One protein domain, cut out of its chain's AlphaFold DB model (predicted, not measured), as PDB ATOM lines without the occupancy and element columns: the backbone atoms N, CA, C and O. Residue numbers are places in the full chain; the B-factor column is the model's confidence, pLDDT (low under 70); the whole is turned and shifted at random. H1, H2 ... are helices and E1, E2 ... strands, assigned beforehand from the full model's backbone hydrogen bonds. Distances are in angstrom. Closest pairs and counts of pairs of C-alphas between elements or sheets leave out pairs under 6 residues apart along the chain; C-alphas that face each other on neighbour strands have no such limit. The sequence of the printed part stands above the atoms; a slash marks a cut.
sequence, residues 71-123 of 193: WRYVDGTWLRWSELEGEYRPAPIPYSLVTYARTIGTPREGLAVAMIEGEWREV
ATOM      1  N   TRP A  71      43.858 -26.696   2.512       84.44
ATOM      2  CA  TRP A  71      42.780 -26.631   1.532       84.44
ATOM      3  C   TRP A  71      41.858 -25.472   1.862       84.44
ATOM      4  O   TRP A  71      41.559 -25.238   3.030       84.44
ATOM      5  N   ARG A  72      41.387 -24.755   0.845       84.44
ATOM      6  CA  ARG A  72      40.433 -23.664   1.010       84.44
ATOM      7  C   ARG A  72      39.227 -23.847   0.117       84.44
ATOM      8  O   ARG A  72      39.382 -24.171  -1.055       84.44
ATOM      9  N   TYR A  73      38.048 -23.624   0.672       83.06
ATOM     10  CA  TYR A  73      36.817 -23.621  -0.093       83.06
ATOM     11  C   TYR A  73      36.636 -22.254  -0.751       83.06
ATOM     12  O   TYR A  73      36.534 -21.251  -0.044       83.06
ATOM     13  N   VAL A  74      36.682 -22.210  -2.079       78.75
ATOM     14  CA  VAL A  74      36.530 -20.994  -2.888       78.75
ATOM     15  C   VAL A  74      35.643 -21.299  -4.088       78.75
ATOM     16  O   VAL A  74      35.819 -22.341  -4.718       78.75
ATOM     17  N   ASP A  75      34.700 -20.416  -4.407       81.19
ATOM     18  CA  ASP A  75      33.788 -20.539  -5.556       81.19
ATOM     19  C   ASP A  75      33.072 -21.903  -5.619       81.19
ATOM     20  O   ASP A  75      32.859 -22.495  -6.680       81.19
ATOM     21  N   GLY A  76      32.715 -22.448  -4.455       79.56
ATOM     22  CA  GLY A  76      32.025 -23.732  -4.362       79.56
ATOM     23  C   GLY A  76      32.916 -24.974  -4.536       79.56
ATOM     24  O   GLY A  76      32.391 -26.092  -4.568       79.56
ATOM     25  N   THR A  77      34.241 -24.822  -4.618       82.94
ATOM     26  CA  THR A  77      35.196 -25.934  -4.755       82.94
ATOM     27  C   THR A  77      36.349 -25.853  -3.756       82.94
ATOM     28  O   THR A  77      36.632 -24.808  -3.183       82.94
ATOM     29  N   TRP A  78      37.039 -26.972  -3.532       82.12
ATOM     30  CA  TRP A  78      38.235 -27.012  -2.694       82.12
ATOM     31  C   TRP A  78      39.493 -26.775  -3.536       82.12
ATOM     32  O   TRP A  78      39.773 -27.514  -4.481       82.12
ATOM     33  N   LEU A  79      40.278 -25.770  -3.158       80.75
ATOM     34  CA  LEU A  79      41.579 -25.449  -3.735       80.75
ATOM     35  C   LEU A  79      42.691 -25.815  -2.756       80.75
ATOM     36  O   LEU A  79      42.588 -25.552  -1.558       80.75
ATOM     37  N   ARG A  80      43.779 -26.389  -3.263       79.38
ATOM     38  CA  ARG A  80      44.953 -26.748  -2.467       79.38
ATOM     39  C   ARG A  80      45.923 -25.581  -2.410       79.38
ATOM     40  O   ARG A  80      46.211 -24.956  -3.427       79.38
ATOM     41  N   TRP A  81      46.482 -25.336  -1.237       69.38
ATOM     42  CA  TRP A  81      47.597 -24.420  -1.062       69.38
ATOM     43  C   TRP A  81      48.942 -25.123  -1.291       69.38
ATOM     44  O   TRP A  81      49.130 -26.270  -0.872       69.38
ATOM     45  N   SER A  82      49.888 -24.426  -1.925       57.44
ATOM     46  CA  SER A  82      51.260 -24.898  -2.150       57.44
ATOM     47  C   SER A  82      52.283 -23.866  -1.673       57.44
ATOM     48  O   SER A  82      52.222 -22.713  -2.099       57.44
ATOM     49  N   GLU A  83      53.269 -24.295  -0.869       48.66
ATOM     50  CA  GLU A  83      54.407 -23.449  -0.447       48.66
ATOM     51  C   GLU A  83      55.182 -22.883  -1.643       48.66
ATOM     52  O   GLU A  83      55.725 -21.787  -1.562       48.66
ATOM     53  N   LEU A  84      55.239 -23.629  -2.751       46.94
ATOM     54  CA  LEU A  84      56.051 -23.277  -3.919       46.94
ATOM     55  C   LEU A  84      55.477 -22.104  -4.715       46.94
ATOM     56  O   LEU A  84      56.222 -21.360  -5.339       46.94
ATOM     57  N   GLU A  85      54.155 -21.963  -4.708       53.97
ATOM     58  CA  GLU A  85      53.441 -21.002  -5.553       53.97
ATOM     59  C   GLU A  85      52.850 -19.852  -4.730       53.97
ATOM     60  O   GLU A  85      52.476 -18.830  -5.292       53.97
ATOM     61  N   GLY A  86      52.732 -20.012  -3.403       57.41
ATOM     62  CA  GLY A  86      52.119 -19.021  -2.512       57.41
ATOM     63  C   GLY A  86      50.612 -18.829  -2.724       57.41
ATOM     64  O   GLY A  86      50.004 -17.979  -2.075       57.41
ATOM     65  N   GLU A  87      49.994 -19.623  -3.599       64.81
ATOM     66  CA  GLU A  87      48.617 -19.459  -4.058       64.81
ATOM     67  C   GLU A  87      47.799 -20.744  -3.903       64.81
ATOM     68  O   GLU A  87      48.320 -21.865  -3.899       64.81
ATOM     69  N   TYR A  88      46.480 -20.566  -3.804       68.75
ATOM     70  CA  TYR A  88      45.516 -21.656  -3.863       68.75
ATOM     71  C   TYR A  88      45.272 -22.052  -5.316       68.75
ATOM     72  O   TYR A  88      44.917 -21.211  -6.140       68.75
ATOM     73  N   ARG A  89      45.438 -23.338  -5.629       67.62
ATOM     74  CA  ARG A  89      45.245 -23.874  -6.978       67.62
ATOM     75  C   ARG A  89      44.330 -25.095  -6.985       67.62
ATOM     76  O   ARG A  89      44.258 -25.814  -5.984       67.62
ATOM     77  N   PRO A  90      43.641 -25.359  -8.105       71.06
ATOM     78  CA  PRO A  90      42.884 -26.591  -8.267       71.06
ATOM     79  C   PRO A  90      43.805 -27.806  -8.124       71.06
ATOM     80  O   PRO A  90      44.885 -27.854  -8.711       71.06
ATOM     81  N   ALA A  91      43.377 -28.791  -7.340       69.06
ATOM     82  CA  ALA A  91      44.063 -30.067  -7.192       69.06
ATOM     83  C   ALA A  91      43.034 -31.176  -6.918       69.06
ATOM     84  O   ALA A  91      41.927 -30.873  -6.463       69.06
ATOM     85  N   PRO A  92      43.374 -32.454  -7.163       73.44
ATOM     86  CA  PRO A  92      42.500 -33.570  -6.817       73.44
ATOM     87  C   PRO A  92      42.145 -33.562  -5.325       73.44
ATOM     88  O   PRO A  92      43.032 -33.647  -4.476       73.44
ATOM     89  N   ILE A  93      40.853 -33.440  -5.016       74.81
ATOM     90  CA  ILE A  93      40.346 -33.291  -3.647       74.81
ATOM     91  C   ILE A  93      40.406 -34.653  -2.928       74.81
ATOM     92  O   ILE A  93      39.790 -35.609  -3.408       74.81
ATOM     93  N   PRO A  94      41.087 -34.767  -1.773       74.44
ATOM     94  CA  PRO A  94      41.158 -36.005  -1.012       74.44
ATOM     95  C   PRO A  94      39.771 -36.470  -0.570       74.44
ATOM     96  O   PRO A  94      38.964 -35.685  -0.070       74.44
ATOM     97  N   TYR A  95      39.505 -37.771  -0.664       68.25
ATOM     98  CA  TYR A  95      38.232 -38.338  -0.208       68.25
ATOM     99  C   TYR A  95      37.973 -38.086   1.288       68.25
ATOM    100  O   TYR A  95      36.831 -37.865   1.700       68.25
ATOM    101  N   SER A  96      39.026 -38.074   2.110       76.31
ATOM    102  CA  SER A  96      38.928 -37.755   3.537       76.31
ATOM    103  C   SER A  96      38.450 -36.316   3.770       76.31
ATOM    104  O   SER A  96      37.647 -36.092   4.672       76.31
ATOM    105  N   LEU A  97      38.858 -35.365   2.920       79.31
ATOM    106  CA  LEU A  97      38.385 -33.978   2.958       79.31
ATOM    107  C   LEU A  97      36.921 -33.879   2.524       79.31
ATOM    108  O   LEU A  97      36.137 -33.177   3.152       79.31
ATOM    109  N   VAL A  98      36.522 -34.626   1.493       79.00
ATOM    110  CA  VAL A  98      35.110 -34.713   1.077       79.00
ATOM    111  C   VAL A  98      34.245 -35.303   2.194       79.00
ATOM    112  O   VAL A  98      33.132 -34.839   2.434       79.00
ATOM    113  N   THR A  99      34.754 -36.314   2.898       77.12
ATOM    114  CA  THR A  99      34.061 -36.939   4.031       77.12
ATOM    115  C   THR A  99      33.939 -35.970   5.202       77.12
ATOM    116  O   THR A  99      32.854 -35.839   5.761       77.12
ATOM    117  N   TYR A 100      35.010 -35.242   5.521       80.56
ATOM    118  CA  TYR A 100      34.981 -34.171   6.513       80.56
ATOM    119  C   TYR A 100      33.996 -33.059   6.131       80.56
ATOM    120  O   TYR A 100      33.181 -32.652   6.946       80.56
ATOM    121  N   ALA A 101      33.979 -32.618   4.871       81.25
ATOM    122  CA  ALA A 101      33.032 -31.602   4.416       81.25
ATOM    123  C   ALA A 101      31.576 -32.015   4.702       81.25
ATOM    124  O   ALA A 101      30.779 -31.194   5.136       81.25
ATOM    125  N   ARG A 102      31.233 -33.304   4.572       77.56
ATOM    126  CA  ARG A 102      29.889 -33.805   4.908       77.56
ATOM    127  C   ARG A 102      29.549 -33.710   6.396       77.56
ATOM    128  O   ARG A 102      28.372 -33.554   6.706       77.56
ATOM    129  N   THR A 103      30.523 -33.816   7.304       83.06
ATOM    130  CA  THR A 103      30.255 -33.715   8.751       83.06
ATOM    131  C   THR A 103      29.933 -32.284   9.167       83.06
ATOM    132  O   THR A 103      29.128 -32.082  10.072       83.06
ATOM    133  N   ILE A 104      30.506 -31.300   8.471       81.38
ATOM    134  CA  ILE A 104      30.242 -29.870   8.687       81.38
ATOM    135  C   ILE A 104      29.111 -29.320   7.798       81.38
ATOM    136  O   ILE A 104      28.706 -28.171   7.956       81.38
ATOM    137  N   GLY A 105      28.577 -30.127   6.877       84.88
ATOM    138  CA  GLY A 105      27.507 -29.742   5.957       84.88
ATOM    139  C   GLY A 105      28.021 -28.991   4.725       84.88
ATOM    140  O   GLY A 105      28.862 -29.495   3.985       84.88
ATOM    141  N   THR A 106      27.476 -27.805   4.454       80.00
ATOM    142  CA  THR A 106      27.949 -26.962   3.345       80.00
ATOM    143  C   THR A 106      29.111 -26.097   3.836       80.00
ATOM    144  O   THR A 106      28.893 -25.265   4.721       80.00
ATOM    145  N   PRO A 107      30.333 -26.245   3.289       82.38
ATOM    146  CA  PRO A 107      31.466 -25.424   3.695       82.38
ATOM    147  C   PRO A 107      31.195 -23.941   3.423       82.38
ATOM    148  O   PRO A 107      30.662 -23.576   2.374       82.38
ATOM    149  N   ARG A 108      31.574 -23.071   4.365       84.50
ATOM    150  CA  ARG A 108      31.502 -21.617   4.168       84.50
ATOM    151  C   ARG A 108      32.566 -21.155   3.174       84.50
ATOM    152  O   ARG A 108      33.687 -21.663   3.181       84.50
ATOM    153  N   GLU A 109      32.227 -20.158   2.364       85.19
ATOM    154  CA  GLU A 109      33.173 -19.535   1.438       85.19
ATOM    155  C   GLU A 109      34.399 -19.001   2.194       85.19
ATOM    156  O   GLU A 109      34.286 -18.383   3.256       85.19
ATOM    157  N   GLY A 110      35.586 -19.281   1.664       77.38
ATOM    158  CA  GLY A 110      36.857 -18.908   2.264       77.38
ATOM    159  C   GLY A 110      37.317 -19.795   3.425       77.38
ATOM    160  O   GLY A 110      38.392 -19.502   3.958       77.38
ATOM    161  N   LEU A 111      36.574 -20.851   3.798       82.75
ATOM    162  CA  LEU A 111      36.970 -21.813   4.835       82.75
ATOM    163  C   LEU A 111      38.312 -22.448   4.487       82.75
ATOM    164  O   LEU A 111      38.433 -23.060   3.431       82.75
ATOM    165  N   ALA A 112      39.286 -22.347   5.389       82.69
ATOM    166  CA  ALA A 112      40.574 -23.012   5.265       82.69
ATOM    167  C   ALA A 112      40.668 -24.177   6.260       82.69
ATOM    168  O   ALA A 112      40.295 -24.040   7.425       82.69
ATOM    169  N   VAL A 113      41.169 -25.319   5.800       82.12
ATOM    170  CA  VAL A 113      41.370 -26.527   6.602       82.12
ATOM    171  C   VAL A 113      42.730 -27.141   6.310       82.12
ATOM    172  O   VAL A 113      43.269 -26.993   5.215       82.12
ATOM    173  N   ALA A 114      43.284 -27.858   7.276       78.12
ATOM    174  CA  ALA A 114      44.517 -28.613   7.106       78.12
ATOM    175  C   ALA A 114      44.414 -29.965   7.813       78.12
ATOM    176  O   ALA A 114      43.641 -30.125   8.761       78.12
ATOM    177  N   MET A 115      45.203 -30.933   7.345       73.38
ATOM    178  CA  MET A 115      45.397 -32.197   8.047       73.38
ATOM    179  C   MET A 115      46.382 -31.970   9.199       73.38
ATOM    180  O   MET A 115      47.564 -31.725   8.958       73.38
ATOM    181  N   ILE A 116      45.902 -32.041  10.438       67.44
ATOM    182  CA  ILE A 116      46.689 -31.871  11.664       67.44
ATOM    183  C   ILE A 116      46.528 -33.150  12.485       67.44
ATOM    184  O   ILE A 116      45.411 -33.540  12.802       67.44
ATOM    185  N   GLU A 117      47.639 -33.828  12.791       66.69
ATOM    186  CA  GLU A 117      47.644 -35.070  13.592       66.69
ATOM    187  C   GLU A 117      46.762 -36.203  13.018       66.69
ATOM    188  O   GLU A 117      46.332 -37.098  13.736       66.69
ATOM    189  N   GLY A 118      46.513 -36.193  11.703       65.94
ATOM    190  CA  GLY A 118      45.662 -37.182  11.028       65.94
ATOM    191  C   GLY A 118      44.170 -36.836  11.005       65.94
ATOM    192  O   GLY A 118      43.377 -37.630  10.500       65.94
ATOM    193  N   GLU A 119      43.789 -35.655  11.490       72.88
ATOM    194  CA  GLU A 119      42.421 -35.146  11.447       72.88
ATOM    195  C   GLU A 119      42.334 -33.843  10.646       72.88
ATOM    196  O   GLU A 119      43.237 -33.004  10.668       72.88
ATOM    197  N   TRP A 120      41.214 -33.642   9.954       79.88
ATOM    198  CA  TRP A 120      40.916 -32.362   9.320       79.88
ATOM    199  C   TRP A 120      40.480 -31.350  10.375       79.88
ATOM    200  O   TRP A 120      39.531 -31.596  11.121       79.88
ATOM    201  N   ARG A 121      41.159 -30.203  10.424       76.94
ATOM    202  CA  ARG A 121      40.831 -29.100  11.335       76.94
ATOM    203  C   ARG A 121      40.759 -27.781  10.577       76.94
ATOM    204  O   ARG A 121      41.516 -27.563   9.629       76.94
ATOM    205  N   GLU A 122      39.848 -26.905  10.999       82.88
ATOM    206  CA  GLU A 122      39.788 -25.532  10.493       82.88
ATOM    207  C   GLU A 122      41.024 -24.749  10.936       82.88
ATOM    208  O   GLU A 122      41.464 -24.857  12.081       82.88
ATOM    209  N   VAL A 123      41.570 -23.942  10.030       75.38
ATOM    210  CA  VAL A 123      42.715 -23.073  10.300       75.38
ATOM    211  C   VAL A 123      42.369 -21.619   9.976       75.38
ATOM    212  O   VAL A 123      41.542 -21.363   9.093       75.38
TER     213      VAL A 123
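What this domain is: This is residues 71 to 123 of the 193 residues of an uncharacterized protein of Acidimicrobiales bacterium (UniProt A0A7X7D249). Look for one strongly twisted sheet of five antiparallel strands, with a single short helix, H1, packed over one face towards the E4 and E5 end and running across the strands; the opposite face has no named helix. The sheet runs E3, E2, E1, E4, E5, and with H1 on one face it makes two layers, a helix layer and a sheet layer. The printed part has 53 residues, with the named elements E1, E2, E3, H1, E4 and E5 in that order along it, and its class is mixed, helices and strands. It is compact, with a radius of gyration of the C-alphas of 10.6 A, and rounded, spanning 30 by 27 by 19 A.

How they stand to each other: Start at E1, residues 71 to 74, an inner strand, and turn into E2, residues 77 to 81, its antiparallel neighbour; in this hairpin N 72 and O 79 are 2.8 A apart, within hydrogen-bond range. Next comes E3, residues 88 to 90, an edge strand that forms a hairpin with E2, with N 89 and O 80 at 2.8 A. E1, E2 and E3 are a meander, each strand the antiparallel neighbour of the one before. Then find H1, residues 95 to 104, in which every O i to N i+4 pair is within hydrogen-bond range. After it E4, residues 112 to 116, is the antiparallel neighbour of E1 at 163 degrees, and N 71 and O 113 are 2.8 A apart. E5, residues 119 to 123, is the other edge strand and makes a hairpin with E4, with N 116 and O 119 at 2.8 A. H1 is on the sheet at a height over the sheet of 8.6 A; it lies over E4, across the strands at 63 degrees to E4 on the local plane. The closest C-alphas of H1 and E5 are those of Tyr 100 and Trp 120, 6.8 A apart. E3 is apart from E4 and E5, and E2 is apart from E5.

Where its parts are: Find C-alpha 71 at (42.780, -26.631, 1.532), where E1 begins; E2 then spans 13.0 A, and E3 spans 7.1 A. H1 begins at C-alpha 95, (38.232, -38.338, -0.208), and runs 14.7 A. E4 covers 12.5 A and E5 12.1 A, ending at C-alpha 123, (42.715, -23.073, 10.300).

The domain as a whole: The two C-alphas farthest apart are those of Leu 84 and Gly 105, at 30.9 A. The printed part has no cut and no long link. Its mean pLDDT is 75.1; look for values under 70 at residues 81 to 89, 91, 95 and 116 to 118.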